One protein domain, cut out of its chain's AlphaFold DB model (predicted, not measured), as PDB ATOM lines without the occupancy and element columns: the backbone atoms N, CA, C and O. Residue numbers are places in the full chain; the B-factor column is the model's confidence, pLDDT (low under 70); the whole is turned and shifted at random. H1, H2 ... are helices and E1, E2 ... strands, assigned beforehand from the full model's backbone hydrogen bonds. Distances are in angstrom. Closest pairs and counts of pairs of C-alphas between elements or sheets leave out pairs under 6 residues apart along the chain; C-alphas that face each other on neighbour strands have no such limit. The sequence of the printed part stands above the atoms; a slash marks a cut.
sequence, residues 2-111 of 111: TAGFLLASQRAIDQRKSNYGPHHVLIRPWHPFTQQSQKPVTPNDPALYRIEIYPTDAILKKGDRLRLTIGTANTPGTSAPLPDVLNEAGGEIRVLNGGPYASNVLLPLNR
ATOM      1  N   THR A   2     -12.272 -13.608  25.827       95.38
ATOM      2  CA  THR A   2     -12.548 -14.746  24.933       95.38
ATOM      3  C   THR A   2     -12.069 -16.048  25.587       95.38
ATOM      4  O   THR A   2     -11.505 -16.002  26.684       95.38
ATOM      5  N   ALA A   3     -12.304 -17.185  24.941       95.00
ATOM      6  CA  ALA A   3     -11.854 -18.507  25.355       95.00
ATOM      7  C   ALA A   3     -11.540 -19.373  24.124       95.00
ATOM      8  O   ALA A   3     -11.770 -18.969  22.985       95.00
ATOM      9  N   GLY A   4     -11.013 -20.566  24.371       95.56
ATOM     10  CA  GLY A   4     -10.779 -21.593  23.368       95.56
ATOM     11  C   GLY A   4     -10.841 -22.966  24.014       95.56
ATOM     12  O   GLY A   4     -10.563 -23.103  25.206       95.56
ATOM     13  N   PHE A   5     -11.220 -23.970  23.231       95.06
ATOM     14  CA  PHE A   5     -11.425 -25.332  23.710       95.06
ATOM     15  C   PHE A   5     -10.832 -26.316  22.711       95.06
ATOM     16  O   PHE A   5     -10.938 -26.125  21.500       95.06
ATOM     17  N   LEU A   6     -10.208 -27.372  23.221       95.44
ATOM     18  CA  LEU A   6      -9.656 -28.438  22.400       95.44
ATOM     19  C   LEU A   6      -9.785 -29.759  23.151       95.44
ATOM     20  O   LEU A   6      -9.182 -29.931  24.208       95.44
ATOM     21  N   LEU A   7     -10.511 -30.708  22.562       94.44
ATOM     22  CA  LEU A   7     -10.433 -32.101  22.983       94.44
ATOM     23  C   LEU A   7      -9.030 -32.626  22.651       94.44
ATOM     24  O   LEU A   7      -8.606 -32.578  21.495       94.44
ATOM     25  N   ALA A   8      -8.300 -33.131  23.646       94.56
ATOM     26  CA  ALA A   8      -6.889 -33.498  23.493       94.56
ATOM     27  C   ALA A   8      -6.642 -34.564  22.399       94.56
ATOM     28  O   ALA A   8      -5.616 -34.536  21.706       94.56
ATOM     29  N   SER A   9      -7.603 -35.466  22.174       95.06
ATOM     30  CA  SER A   9      -7.522 -36.445  21.086       95.06
ATOM     31  C   SER A   9      -7.609 -35.803  19.696       95.06
ATOM     32  O   SER A   9      -7.062 -36.334  18.736       95.06
ATOM     33  N   GLN A  10      -8.189 -34.608  19.574       96.62
ATOM     34  CA  GLN A  10      -8.342 -33.863  18.321       96.62
ATOM     35  C   GLN A  10      -7.206 -32.857  18.050       96.62
ATOM     36  O   GLN A  10      -7.343 -31.942  17.240       96.62
ATOM     37  N   ARG A  11      -6.037 -33.030  18.683       97.44
ATOM     38  CA  ARG A  11      -4.881 -32.115  18.555       97.44
ATOM     39  C   ARG A  11      -4.229 -32.048  17.167       97.44
ATOM     40  O   ARG A  11      -3.300 -31.268  16.973       97.44
ATOM     41  N   ALA A  12      -4.645 -32.883  16.216       98.00
ATOM     42  CA  ALA A  12      -4.114 -32.849  14.857       98.00
ATOM     43  C   ALA A  12      -4.446 -31.515  14.170       98.00
ATOM     44  O   ALA A  12      -5.552 -31.004  14.321       98.00
ATOM     45  N   ILE A  13      -3.499 -30.983  13.394       98.25
ATOM     46  CA  ILE A  13      -3.676 -29.756  12.608       98.25
ATOM     47  C   ILE A  13      -3.451 -30.038  11.119       98.25
ATOM     48  O   ILE A  13      -2.553 -30.804  10.765       98.25
ATOM     49  N   ASP A  14      -4.230 -29.397  10.247       98.12
ATOM     50  CA  ASP A  14      -3.920 -29.291   8.817       98.12
ATOM     51  C   ASP A  14      -3.107 -28.012   8.593       98.12
ATOM     52  O   ASP A  14      -3.627 -26.895   8.676       98.12
ATOM     53  N   GLN A  15      -1.814 -28.168   8.313       97.19
ATOM     54  CA  GLN A  15      -0.914 -27.036   8.096       97.19
ATOM     55  C   GLN A  15      -1.298 -26.202   6.869       97.19
ATOM     56  O   GLN A  15      -1.052 -25.007   6.852       97.19
ATOM     57  N   ARG A  16      -1.948 -26.782   5.855       97.75
ATOM     58  CA  ARG A  16      -2.315 -26.038   4.636       97.75
ATOM     59  C   ARG A  16      -3.537 -25.145   4.839       97.75
ATOM     60  O   ARG A  16      -3.706 -24.179   4.106       97.75
ATOM     61  N   LYS A  17      -4.391 -25.482   5.809       98.00
ATOM     62  CA  LYS A  17      -5.604 -24.721   6.159       98.00
ATOM     63  C   LYS A  17      -5.415 -23.805   7.366       98.00
ATOM     64  O   LYS A  17      -6.278 -22.978   7.652       98.00
ATOM     65  N   SER A  18      -4.321 -23.987   8.099       98.06
ATOM     66  CA  SER A  18      -3.968 -23.143   9.233       98.06
ATOM     67  C   SER A  18      -3.524 -21.757   8.759       98.06
ATOM     68  O   SER A  18      -2.922 -21.620   7.696       98.06
ATOM     69  N   ASN A  19      -3.789 -20.726   9.562       96.31
ATOM     70  CA  ASN A  19      -3.354 -19.366   9.246       96.31
ATOM     71  C   ASN A  19      -2.005 -19.067   9.893       96.31
ATOM     72  O   ASN A  19      -1.829 -19.247  11.103       96.31
ATOM     73  N   TYR A  20      -1.099 -18.509   9.097       96.12
ATOM     74  CA  TYR A  20       0.232 -18.101   9.524       96.12
ATOM     75  C   TYR A  20       0.420 -16.599   9.335       96.12
ATOM     76  O   TYR A  20      -0.072 -16.014   8.373       96.12
ATOM     77  N   GLY A  21       1.130 -15.986  10.274       92.50
ATOM     78  CA  GLY A  21       1.516 -14.583  10.245       92.50
ATOM     79  C   GLY A  21       2.949 -14.352   9.765       92.50
ATOM     80  O   GLY A  21       3.591 -15.260   9.225       92.50
ATOM     81  N   PRO A  22       3.482 -13.142  10.018       92.06
ATOM     82  CA  PRO A  22       4.890 -12.821   9.809       92.06
ATOM     83  C   PRO A  22       5.823 -13.847  10.461       92.06
ATOM     84  O   PRO A  22       5.497 -14.427  11.498       92.06
ATOM     85  N   HIS A  23       6.982 -14.085   9.842       92.75
ATOM     86  CA  HIS A  23       7.960 -15.096  10.276       92.75
ATOM     87  C   HIS A  23       7.386 -16.519  10.416       92.75
ATOM     88  O   HIS A  23       7.933 -17.338  11.149       92.75
ATOM     89  N   HIS A  24       6.289 -16.818   9.709       93.69
ATOM     90  CA  HIS A  24       5.629 -18.122   9.721       93.69
ATOM     91  C   HIS A  24       5.125 -18.550  11.113       93.69
ATOM     92  O   HIS A  24       5.061 -19.733  11.448       93.69
ATOM     93  N   VAL A  25       4.730 -17.581  11.943       93.19
ATOM     94  CA  VAL A  25       4.088 -17.865  13.230       93.19
ATOM     95  C   VAL A  25       2.679 -18.402  12.985       93.19
ATOM     96  O   VAL A  25       1.877 -17.754  12.320       93.19
ATOM     97  N   LEU A  26       2.356 -19.572  13.537       95.00
ATOM     98  CA  LEU A  26       1.007 -20.143  13.494       95.00
ATOM     99  C   LEU A  26       0.045 -19.289  14.337       95.00
ATOM    100  O   LEU A  26       0.050 -19.403  15.561       95.00
ATOM    101  N   ILE A  27      -0.770 -18.452  13.689       93.94
ATOM    102  CA  ILE A  27      -1.732 -17.554  14.356       93.94
ATOM    103  C   ILE A  27      -3.019 -18.299  14.705       93.94
ATOM    104  O   ILE A  27      -3.549 -18.130  15.800       93.94
ATOM    105  N   ARG A  28      -3.533 -19.119  13.780       96.12
ATOM    106  CA  ARG A  28      -4.774 -19.876  13.986       96.12
ATOM    107  C   ARG A  28      -4.607 -21.306  13.475       96.12
ATOM    108  O   ARG A  28      -4.511 -21.482  12.257       96.12
ATOM    109  N   PRO A  29      -4.545 -22.317  14.361       97.81
ATOM    110  CA  PRO A  29      -4.524 -23.709  13.932       97.81
ATOM    111  C   PRO A  29      -5.854 -24.078  13.276       97.81
ATOM    112  O   PRO A  29      -6.907 -23.607  13.692       97.81
ATOM    113  N   TRP A  30      -5.809 -24.939  12.263       98.38
ATOM    114  CA  TRP A  30      -7.007 -25.563  11.709       98.38
ATOM    115  C   TRP A  30      -7.024 -27.042  12.076       98.38
ATOM    116  O   TRP A  30      -6.168 -27.809  11.628       98.38
ATOM    117  N   HIS A  31      -7.994 -27.439  12.895       98.31
ATOM    118  CA  HIS A  31      -8.186 -28.820  13.327       98.31
ATOM    119  C   HIS A  31      -9.246 -29.506  12.456       98.31
ATOM    120  O   HIS A  31     -10.324 -28.941  12.276       98.31
ATOM    121  N   PRO A  32      -8.996 -30.720  11.929       97.88
ATOM    122  CA  PRO A  32      -9.979 -31.401  11.088       97.88
ATOM    123  C   PRO A  32     -11.244 -31.863  11.814       97.88
ATOM    124  O   PRO A  32     -12.282 -31.976  11.171       97.88
ATOM    125  N   PHE A  33     -11.157 -32.159  13.116       95.19
ATOM    126  CA  PHE A  33     -12.270 -32.662  13.935       95.19
ATOM    127  C   PHE A  33     -13.029 -33.850  13.316       95.19
ATOM    128  O   PHE A  33     -14.245 -33.976  13.433       95.19
ATOM    129  N   THR A  34     -12.293 -34.753  12.673       95.06
ATOM    130  CA  THR A  34     -12.811 -36.010  12.117       95.06
ATOM    131  C   THR A  34     -12.435 -37.185  13.016       95.06
ATOM    132  O   THR A  34     -11.546 -37.062  13.861       95.06
ATOM    133  N   GLN A  35     -13.057 -38.348  12.821       93.75
ATOM    134  CA  GLN A  35     -12.611 -39.576  13.490       93.75
ATOM    135  C   GLN A  35     -11.188 -39.960  13.056       93.75
ATOM    136  O   GLN A  35     -10.364 -40.314  13.890       93.75
ATOM    137  N   GLN A  36     -10.853 -39.804  11.769       96.50
ATOM    138  CA  GLN A  36      -9.524 -40.142  11.244       96.50
ATOM    139  C   GLN A  36      -8.415 -39.220  11.773       96.50
ATOM    140  O   GLN A  36      -7.250 -39.608  11.793       96.50
ATOM    141  N   SER A  37      -8.752 -37.993  12.187       96.31
ATOM    142  CA  SER A  37      -7.785 -37.059  12.775       96.31
ATOM    143  C   SER A  37      -7.544 -37.281  14.265       96.31
ATOM    144  O   SER A  37      -6.623 -36.663  14.808       96.31
ATOM    145  N   GLN A  38      -8.340 -38.129  14.926       95.88
ATOM    146  CA  GLN A  38      -8.146 -38.424  16.338       95.88
ATOM    147  C   GLN A  38      -6.814 -39.139  16.561       95.88
ATOM    148  O   GLN A  38      -6.444 -40.082  15.863       95.88
ATOM    149  N   LYS A  39      -6.085 -38.677  17.573       95.25
ATOM    150  CA  LYS A  39      -4.838 -39.271  18.041       95.25
ATOM    151  C   LYS A  39      -4.982 -39.613  19.520       95.25
ATOM    152  O   LYS A  39      -5.374 -38.734  20.287       95.25
ATOM    153  N   PRO A  40      -4.595 -40.820  19.959       93.44
ATOM    154  CA  PRO A  40      -4.616 -41.156  21.376       93.44
ATOM    155  C   PRO A  40      -3.745 -40.184  22.182       93.44
ATOM    156  O   PRO A  40      -2.792 -39.583  21.660       93.44
ATOM    157  N   VAL A  41      -4.107 -40.004  23.449       93.56
ATOM    158  CA  VAL A  41      -3.330 -39.245  24.431       93.56
ATOM    159  C   VAL A  41      -2.663 -40.261  25.345       93.56
ATOM    160  O   VAL A  41      -3.333 -40.920  26.134       93.56
ATOM    161  N   THR A  42      -1.352 -40.425  25.198       94.50
ATOM    162  CA  THR A  42      -0.579 -41.364  26.012       94.50
ATOM    163  C   THR A  42      -0.298 -40.732  27.379       94.50
ATOM    164  O   THR A  42       0.262 -39.634  27.433       94.50
ATOM    165  N   PRO A  43      -0.671 -41.376  28.500       93.75
ATOM    166  CA  PRO A  43      -0.379 -40.849  29.827       93.75
ATOM    167  C   PRO A  43       1.121 -40.624  30.039       93.75
ATOM    168  O   PRO A  43       1.935 -41.473  29.688       93.75
ATOM    169  N   ASN A  44       1.475 -39.499  30.664       95.06
ATOM    170  CA  ASN A  44       2.858 -39.106  30.968       95.06
ATOM    171  C   ASN A  44       3.785 -38.916  29.752       95.06
ATOM    172  O   ASN A  44       4.991 -38.788  29.942       95.06
ATOM    173  N   ASP A  45       3.235 -38.834  28.538       95.75
ATOM    174  CA  ASP A  45       3.971 -38.478  27.325       95.75
ATOM    175  C   ASP A  45       3.642 -37.027  26.914       95.75
ATOM    176  O   ASP A  45       2.511 -36.739  26.496       95.75
ATOM    177  N   PRO A  46       4.573 -36.068  27.081       95.81
ATOM    178  CA  PRO A  46       4.341 -34.675  26.725       95.81
ATOM    179  C   PRO A  46       4.019 -34.485  25.240       95.81
ATOM    180  O   PRO A  46       4.782 -34.870  24.359       95.81
ATOM    181  N   ALA A  47       2.926 -33.780  24.950       95.94
ATOM    182  CA  ALA A  47       2.555 -33.400  23.590       95.94
ATOM    183  C   ALA A  47       2.252 -31.900  23.495       95.94
ATOM    184  O   ALA A  47       1.769 -31.281  24.444       95.94
ATOM    185  N   LEU A  48       2.515 -31.313  22.323       96.00
ATOM    186  CA  LEU A  48       2.142 -29.932  22.028       96.00
ATOM    187  C   LEU A  48       0.673 -29.858  21.601       96.00
ATOM    188  O   LEU A  48       0.264 -30.510  20.640       96.00
ATOM    189  N   TYR A  49      -0.086 -28.990  22.265       97.44
ATOM    190  CA  TYR A  49      -1.477 -28.693  21.940       97.44
ATOM    191  C   TYR A  49      -1.580 -27.257  21.431       97.44
ATOM    192  O   TYR A  49      -1.271 -26.305  22.147       97.44
ATOM    193  N   ARG A  50      -1.985 -27.092  20.170       97.69
ATOM    194  CA  ARG A  50      -2.289 -25.780  19.586       97.69
ATOM    195  C   ARG A  50      -3.767 -25.516  19.819       97.69
ATOM    196  O   ARG A  50      -4.583 -26.205  19.234       97.69
ATOM    197  N   ILE A  51      -4.099 -24.571  20.690       97.31
ATOM    198  CA  ILE A  51      -5.487 -24.240  21.024       97.31
ATOM    199  C   ILE A  51      -5.830 -22.931  20.323       97.31
ATOM    200  O   ILE A  51      -5.154 -21.923  20.534       97.31
ATOM    201  N   GLU A  52      -6.857 -22.943  19.477       96.69
ATOM    202  CA  GLU A  52      -7.420 -21.706  18.945       96.69
ATOM    203  C   GLU A  52      -8.154 -20.966  20.064       96.69
ATOM    204  O   GLU A  52      -9.051 -21.517  20.701       96.69
ATOM    205  N   ILE A  53      -7.785 -19.708  20.281       95.88
ATOM    206  CA  ILE A  53      -8.552 -18.773  21.097       95.88
ATOM    207  C   ILE A  53      -9.408 -17.945  20.142       95.88
ATOM    208  O   ILE A  53      -8.871 -17.369  19.192       95.88
ATOM    209  N   TYR A  54     -10.722 -17.886  20.374       94.31
ATOM    210  CA  TYR A  54     -11.614 -17.198  19.443       94.31
ATOM    211  C   TYR A  54     -11.247 -15.710  19.319       94.31
ATOM    212  O   TYR A  54     -10.892 -15.092  20.333       94.31
ATOM    213  N   PRO A  55     -11.344 -15.119  18.111       92.94
ATOM    214  CA  PRO A  55     -10.986 -13.725  17.882       92.94
ATOM    215  C   PRO A  55     -11.679 -12.776  18.862       92.94
ATOM    216  O   PRO A  55     -12.870 -12.897  19.143       92.94
ATOM    217  N   THR A  56     -10.922 -11.814  19.373       93.31
ATOM    218  CA  THR A  56     -11.420 -10.762  20.254       93.31
ATOM    219  C   THR A  56     -10.687  -9.471  19.930       93.31
ATOM    220  O   THR A  56      -9.511  -9.509  19.568       93.31
ATOM    221  N   ASP A  57     -11.378  -8.348  20.072       93.56
ATOM    222  CA  ASP A  57     -10.778  -7.020  20.065       93.56
ATOM    223  C   ASP A  57     -11.060  -6.375  21.421       93.56
ATOM    224  O   ASP A  57     -12.196  -6.389  21.908       93.56
ATOM    225  N   ALA A  58     -10.008  -5.902  22.077       92.94
ATOM    226  CA  ALA A  58     -10.106  -5.367  23.420       92.94
ATOM    227  C   ALA A  58      -8.974  -4.385  23.720       92.94
ATOM    228  O   ALA A  58      -7.797  -4.666  23.498       92.94
ATOM    229  N   ILE A  59      -9.344  -3.253  24.318       93.62
ATOM    230  CA  ILE A  59      -8.410  -2.231  24.789       93.62
ATOM    231  C   ILE A  59      -8.068  -2.520  26.251       93.62
ATOM    232  O   ILE A  59      -8.948  -2.490  27.111       93.62
ATOM    233  N   LEU A  60      -6.787  -2.760  26.534       92.00
ATOM    234  CA  LEU A  60      -6.256  -2.875  27.894       92.00
ATOM    235  C   LEU A  60      -5.671  -1.525  28.318       92.00
ATOM    236  O   LEU A  60      -4.714  -1.036  27.716       92.00
ATOM    237  N   LYS A  61      -6.254  -0.902  29.342       95.12
ATOM    238  CA  LYS A  61      -5.798   0.392  29.858       95.12
ATOM    239  C   LYS A  61      -4.591   0.209  30.774       95.12
ATOM    240  O   LYS A  61      -4.301  -0.875  31.279       95.12
ATOM    241  N   LYS A  62      -3.885   1.309  31.044       96.81
ATOM    242  CA  LYS A  62      -2.816   1.329  32.049       96.81
ATOM    243  C   LYS A  62      -3.367   0.856  33.401       96.81
ATOM    244  O   LYS A  62      -4.295   1.460  33.926       96.81
ATOM    245  N   GLY A  63      -2.747  -0.178  33.968       97.62
ATOM    246  CA  GLY A  63      -3.155  -0.795  35.236       97.62
ATOM    247  C   GLY A  63      -3.929  -2.105  35.071       97.62
ATOM    248  O   GLY A  63      -3.938  -2.907  36.005       97.62
ATOM    249  N   ASP A  64      -4.491  -2.365  33.888       96.75
ATOM    250  CA  ASP A  64      -5.158  -3.633  33.594       96.75
ATOM    251  C   ASP A  64      -4.149  -4.784  33.498       96.75
ATOM    252  O   ASP A  64      -2.953  -4.597  33.250       96.75
ATOM    253  N   ARG A  65      -4.647  -6.010  33.679       95.81
ATOM    254  CA  ARG A  65      -3.862  -7.235  33.524       95.81
ATOM    255  C   ARG A  65      -4.602  -8.232  32.656       95.81
ATOM    256  O   ARG A  65      -5.776  -8.513  32.885       95.81
ATOM    257  N   LEU A  66      -3.875  -8.836  31.722       94.69
ATOM    258  CA  LEU A  66      -4.353 -10.029  31.045       94.69
ATOM    259  C   LEU A  66      -4.156 -11.242  31.961       94.69
ATOM    260  O   LEU A  66      -3.062 -11.462  32.481       94.69
ATOM    261  N   ARG A  67      -5.212 -12.037  32.145       96.38
ATOM    262  CA  ARG A  67      -5.169 -13.297  32.894       96.38
ATOM    263  C   ARG A  67      -5.544 -14.453  31.979       96.38
ATOM    264  O   ARG A  67      -6.628 -14.445  31.401       96.38
ATOM    265  N   LEU A  68      -4.680 -15.463  31.919       95.31
ATOM    266  CA  LEU A  68      -5.005 -16.767  31.356       95.31
ATOM    267  C   LEU A  68      -5.486 -17.688  32.479       95.31
ATOM    268  O   LEU A  68      -4.785 -17.865  33.473       95.31
ATOM    269  N   THR A  69      -6.656 -18.290  32.297       95.81
ATOM    270  CA  THR A  69      -7.130 -19.400  33.128       95.81
ATOM    271  C   THR A  69      -7.128 -20.658  32.271       95.81
ATOM    272  O   THR A  69      -7.678 -20.644  31.173       95.81
ATOM    273  N   ILE A  70      -6.525 -21.734  32.773       94.69
ATOM    274  CA  ILE A  70      -6.550 -23.050  32.133       94.69
ATOM    275  C   ILE A  70      -7.409 -23.957  33.010       94.69
ATOM    276  O   ILE A  70      -7.125 -24.121  34.194       94.69
ATOM    277  N   GLY A  71      -8.472 -24.500  32.427       92.00
ATOM    278  CA  GLY A  71      -9.350 -25.483  33.053       92.00
ATOM    279  C   GLY A  71      -9.433 -26.733  32.186       92.00
ATOM    280  O   GLY A  71      -9.150 -26.682  30.991       92.00
ATOM    281  N   THR A  72      -9.811 -27.854  32.791       89.25
ATOM    282  CA  THR A  72      -9.904 -29.150  32.106       89.25
ATOM    283  C   THR A  72     -11.268 -29.389  31.459       89.25
ATOM    284  O   THR A  72     -11.402 -30.312  30.667       89.25
ATOM    285  N   ALA A  73     -12.268 -28.559  31.769       84.50
ATOM    286  CA  ALA A  73     -13.618 -28.676  31.237       84.50
ATOM    287  C   ALA A  73     -14.362 -27.329  31.257       84.50
ATOM    288  O   ALA A  73     -14.131 -26.489  32.128       84.50
ATOM    289  N   ASN A  74     -15.296 -27.161  30.318       86.31
ATOM    290  CA  ASN A  74     -16.342 -26.130  30.322       86.31
ATOM    291  C   ASN A  74     -17.704 -26.795  30.061       86.31
ATOM    292  O   ASN A  74     -18.408 -26.529  29.083       86.31
ATOM    293  N   THR A  75     -18.037 -27.754  30.919       81.69
ATOM    294  CA  THR A  75     -19.266 -28.537  30.826       81.69
ATOM    295  C   THR A  75     -20.463 -27.760  31.392       81.69
ATOM    296  O   THR A  75     -20.307 -26.965  32.320       81.69
ATOM    297  N   PRO A  76     -21.671 -27.958  30.830       83.75
ATOM    298  CA  PRO A  76     -21.991 -28.874  29.729       83.75
ATOM    299  C   PRO A  76     -21.747 -28.290  28.322       83.75
ATOM    300  O   PRO A  76     -21.915 -29.000  27.336       83.75
ATOM    301  N   GLY A  77     -21.369 -27.011  28.206       84.12
ATOM    302  CA  GLY A  77     -21.320 -26.295  26.924       84.12
ATOM    303  C   GLY A  77     -20.303 -26.828  25.907       84.12
ATOM    304  O   GLY A  77     -20.477 -26.607  24.712       84.12
ATOM    305  N   THR A  78     -19.260 -27.529  26.359       86.56
ATOM    306  CA  THR A  78     -18.210 -28.107  25.499       86.56
ATOM    307  C   THR A  78     -17.975 -29.594  25.766       86.56
ATOM    308  O   THR A  78     -16.853 -30.069  25.605       86.56
ATOM    309  N   SER A  79     -18.992 -30.322  26.233       89.06
ATOM    310  CA  SER A  79     -18.866 -31.761  26.482       89.06
ATOM    311  C   SER A  79     -18.449 -32.501  25.210       89.06
ATOM    312  O   SER A  79     -19.029 -32.284  24.143       89.06
ATOM    313  N   ALA A  80     -17.470 -33.397  25.324       88.56
ATOM    314  CA  ALA A  80     -17.109 -34.286  24.230       88.56
ATOM    315  C   ALA A  80     -18.288 -35.219  23.863       88.56
ATOM    316  O   ALA A  80     -19.125 -35.537  24.716       88.56
ATOM    317  N   PRO A  81     -18.391 -35.674  22.600       88.25
ATOM    318  CA  PRO A  81     -19.362 -36.699  22.228       88.25
ATOM    319  C   PRO A  81     -19.012 -38.046  22.878       88.25
ATOM    320  O   PRO A  81     -17.888 -38.274  23.320       88.25
ATOM    321  N   LEU A  82     -19.963 -38.980  22.904       89.69
ATOM    322  CA  LEU A  82     -19.656 -40.370  23.239       89.69
ATOM    323  C   LEU A  82     -18.876 -41.042  22.087       89.69
ATOM    324  O   LEU A  82     -19.172 -40.770  20.921       89.69
ATOM    325  N   PRO A  83     -17.918 -41.940  22.390       89.12
ATOM    326  CA  PRO A  83     -17.515 -42.369  23.733       89.12
ATOM    327  C   PRO A  83     -16.465 -41.457  24.395       89.12
ATOM    328  O   PRO A  83     -16.109 -41.707  25.542       89.12
ATOM    329  N   ASP A  84     -15.977 -40.414  23.715       89.44
ATOM    330  CA  ASP A  84     -14.833 -39.597  24.152       89.44
ATOM    331  C   ASP A  84     -15.009 -38.953  25.532       89.44
ATOM    332  O   ASP A  84     -14.046 -38.895  26.291       89.44
ATOM    333  N   VAL A  85     -16.224 -38.541  25.908       89.31
ATOM    334  CA  VAL A  85     -16.493 -37.989  27.253       89.31
ATOM    335  C   VAL A  85     -16.154 -38.965  28.385       89.31
ATOM    336  O   VAL A  85     -15.811 -38.542  29.485       89.31
ATOM    337  N   LEU A  86     -16.186 -40.278  28.130       89.81
ATOM    338  CA  LEU A  86     -15.780 -41.283  29.117       89.81
ATOM    339  C   LEU A  86     -14.269 -41.243  29.378       89.81
ATOM    340  O   LEU A  86     -13.838 -41.574  30.479       89.81
ATOM    341  N   ASN A  87     -13.469 -40.796  28.403       87.38
ATOM    342  CA  ASN A  87     -12.021 -40.631  28.557       87.38
ATOM    343  C   ASN A  87     -11.656 -39.410  29.419       87.38
ATOM    344  O   ASN A  87     -10.511 -39.288  29.843       87.38
ATOM    345  N   GLU A  88     -12.609 -38.511  29.681       87.12
ATOM    346  CA  GLU A  88     -12.431 -37.343  30.554       87.12
ATOM    347  C   GLU A  88     -12.760 -37.658  32.026       87.12
ATOM    348  O   GLU A  88     -12.652 -36.790  32.895       87.12
ATOM    349  N   ALA A  89     -13.167 -38.897  32.332       84.31
ATOM    350  CA  ALA A  89     -13.512 -39.322  33.681       84.31
ATOM    351  C   ALA A  89     -12.260 -39.443  34.571       84.31
ATOM    352  O   ALA A  89     -11.630 -40.495  34.675       84.31
ATOM    353  N   GLY A  90     -11.933 -38.352  35.263       81.81
ATOM    354  CA  GLY A  90     -10.829 -38.292  36.219       81.81
ATOM    355  C   GLY A  90      -9.461 -38.072  35.569       81.81
ATOM    356  O   GLY A  90      -9.347 -37.667  34.416       81.81
ATOM    357  N   GLY A  91      -8.405 -38.308  36.348       86.44
ATOM    358  CA  GLY A  91      -7.020 -38.075  35.935       86.44
ATOM    359  C   GLY A  91      -6.474 -36.696  36.316       86.44
ATOM    360  O   GLY A  91      -7.171 -35.842  36.862       86.44
ATOM    361  N   GLU A  92      -5.185 -36.503  36.043       90.38
ATOM    362  CA  GLU A  92      -4.456 -35.263  36.306       90.38
ATOM    363  C   GLU A  92      -3.942 -34.685  34.985       90.38
ATOM    364  O   GLU A  92      -3.298 -35.380  34.197       90.38
ATOM    365  N   ILE A  93      -4.193 -33.395  34.758       92.44
ATOM    366  CA  ILE A  93      -3.611 -32.657  33.635       92.44
ATOM    367  C   ILE A  93      -2.510 -31.750  34.170       92.44
ATOM    368  O   ILE A  93      -2.751 -30.887  35.014       92.44
ATOM    369  N   ARG A  94      -1.303 -31.915  33.627       95.25
ATOM    370  CA  ARG A  94      -0.146 -31.073  33.932       95.25
ATOM    371  C   ARG A  94       0.198 -30.209  32.728       95.25
ATOM    372  O   ARG A  94       0.426 -30.722  31.635       95.25
ATOM    373  N   VAL A  95       0.266 -28.897  32.936       95.94
ATOM    374  CA  VAL A  95       0.763 -27.950  31.931       95.94
ATOM    375  C   VAL A  95       2.254 -27.757  32.159       95.94
ATOM    376  O   VAL A  95       2.669 -27.220  33.183       95.94
ATOM    377  N   LEU A  96       3.064 -28.200  31.201       97.12
ATOM    378  CA  LEU A  96       4.510 -28.007  31.246       97.12
ATOM    379  C   LEU A  96       4.863 -26.610  30.726       97.12
ATOM    380  O   LEU A  96       4.353 -26.179  29.690       97.12
ATOM    381  N   ASN A  97       5.735 -25.902  31.441       95.81
ATOM    382  CA  ASN A  97       6.213 -24.573  31.074       95.81
ATOM    383  C   ASN A  97       7.698 -24.423  31.448       95.81
ATOM    384  O   ASN A  97       8.105 -24.826  32.536       95.81
ATOM    385  N   GLY A  98       8.487 -23.834  30.548       93.50
ATOM    386  CA  GLY A  98       9.910 -23.560  30.744       93.50
ATOM    387  C   GLY A  98      10.840 -24.603  30.117       93.50
ATOM    388  O   GLY A  98      10.423 -25.694  29.719       93.50
ATOM    389  N   GLY A  99      12.124 -24.248  29.999       93.19
ATOM    390  CA  GLY A  99      13.146 -25.092  29.372       93.19
ATOM    391  C   GLY A  99      12.745 -25.523  27.950       93.19
ATOM    392  O   GLY A  99      12.410 -24.656  27.140       93.19
ATOM    393  N   PRO A 100      12.736 -26.833  27.630       94.88
ATOM    394  CA  PRO A 100      12.303 -27.321  26.318       94.88
ATOM    395  C   PRO A 100      10.781 -27.204  26.084       94.88
ATOM    396  O   PRO A 100      10.331 -27.298  24.944       94.88
ATOM    397  N   TYR A 101       9.976 -26.972  27.130       96.25
ATOM    398  CA  TYR A 101       8.517 -26.851  27.057       96.25
ATOM    399  C   TYR A 101       8.087 -25.379  27.054       96.25
ATOM    400  O   TYR A 101       7.526 -24.857  28.020       96.25
ATOM    401  N   ALA A 102       8.358 -24.683  25.952       93.81
ATOM    402  CA  ALA A 102       8.088 -23.251  25.787       93.81
ATOM    403  C   ALA A 102       6.594 -22.915  25.550       93.81
ATOM    404  O   ALA A 102       6.240 -22.239  24.579       93.81
ATOM    405  N   SER A 103       5.704 -23.390  26.427       96.62
ATOM    406  CA  SER A 103       4.268 -23.084  26.400       96.62
ATOM    407  C   SER A 103       4.023 -21.578  26.485       96.62
ATOM    408  O   SER A 103       4.561 -20.906  27.364       96.62
ATOM    409  N   ASN A 104       3.207 -21.044  25.576       95.31
ATOM    410  CA  ASN A 104       2.971 -19.610  25.429       95.31
ATOM    411  C   ASN A 104       1.540 -19.308  24.956       95.31
ATOM    412  O   ASN A 104       0.831 -20.197  24.483       95.31
ATOM    413  N   VAL A 105       1.143 -18.038  25.074       94.75
ATOM    414  CA  VAL A 105      -0.054 -17.474  24.438       94.75
ATOM    415  C   VAL A 105       0.399 -16.427  23.430       94.75
ATOM    416  O   VAL A 105       1.113 -15.490  23.787       94.75
ATOM    417  N   LEU A 106      -0.026 -16.581  22.178       94.19
ATOM    418  CA  LEU A 106       0.224 -15.600  21.127       94.19
ATOM    419  C   LEU A 106      -0.817 -14.481  21.222       94.19
ATOM    420  O   LEU A 106      -2.014 -14.737  21.125       94.19
ATOM    421  N   LEU A 107      -0.352 -13.245  21.409       91.94
ATOM    422  CA  LEU A 107      -1.201 -12.058  21.491       91.94
ATOM    423  C   LEU A 107      -0.973 -11.173  20.260       91.94
ATOM    424  O   LEU A 107       0.144 -10.683  20.077       91.94
ATOM    425  N   PRO A 108      -1.996 -10.950  19.417       86.69
ATOM    426  CA  PRO A 108      -1.901  -9.993  18.325       86.69
ATOM    427  C   PRO A 108      -2.027  -8.576  18.895       86.69
ATOM    428  O   PRO A 108      -3.114  -8.132  19.256       86.69
ATOM    429  N   LEU A 109      -0.899  -7.879  19.022       87.75
ATOM    430  CA  LEU A 109      -0.868  -6.498  19.495       87.75
ATOM    431  C   LEU A 109      -0.870  -5.549  18.298       87.75
ATOM    432  O   LEU A 109       0.058  -5.577  17.487       87.75
ATOM    433  N   ASN A 110      -1.874  -4.681  18.228       80.06
ATOM    434  CA  ASN A 110      -1.829  -3.517  17.352       80.06
ATOM    435  C   ASN A 110      -1.038  -2.419  18.075       80.06
ATOM    436  O   ASN A 110      -1.297  -2.146  19.250       80.06
ATOM    437  N   ARG A 111      -0.030  -1.861  17.401       60.16
ATOM    438  CA  ARG A 111       0.726  -0.701  17.890       60.16
ATOM    439  C   ARG A 111       0.051   0.589  17.462       60.16
ATOM    440  O   ARG A 111      -0.476   0.602  16.329       60.16
TER     441      ARG A 111
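Overview. This is residues 2 to 111 of the 111 residues of the protein "PepX_C domain-containing protein" of Actinobacteria bacterium (UniProt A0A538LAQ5). This domain has little regular structure: a long chain of loops winds back and forth, with one turn of helix, H1, at one end and the loop of residues 59 to 67 sticking out at the other. The strand E1 lies to one side, in a small antiparallel pairing with residues 19 to 20. The printed part has 110 residues, with E1 and then H1 along it; they hold only 8 residues, of mixed class. It is only just compact, close to loose, with a radius of gyration of the C-alphas of 15.7 A and spans of 45 by 33 by 32 A.

Arrangement. Look first at residues 26 to 28, E1, which pairs with no named strand. Go on to residues 84 to 88, H1, which is apart from E1. In H1, 0 of 1 O i to N i+4 pairs and 2 of 2 O i to N i+3 pairs are within hydrogen-bond range.

Along the chain. Find C-alpha 26 at (1.007, -20.143, 13.494); E1 runs 5.8 A to C-alpha 28. H1 runs 7.2 A from C-alpha 84 to C-alpha 88 at (-12.431, -37.343, 30.554).

Size, cuts and confidence. The C-alphas of Gln 36 and Lys 62 are the two farthest apart, 46.9 A. The printed part has no cut, and the 55-residue link from E1 to H1 is long. Residue 111 is under pLDDT 70.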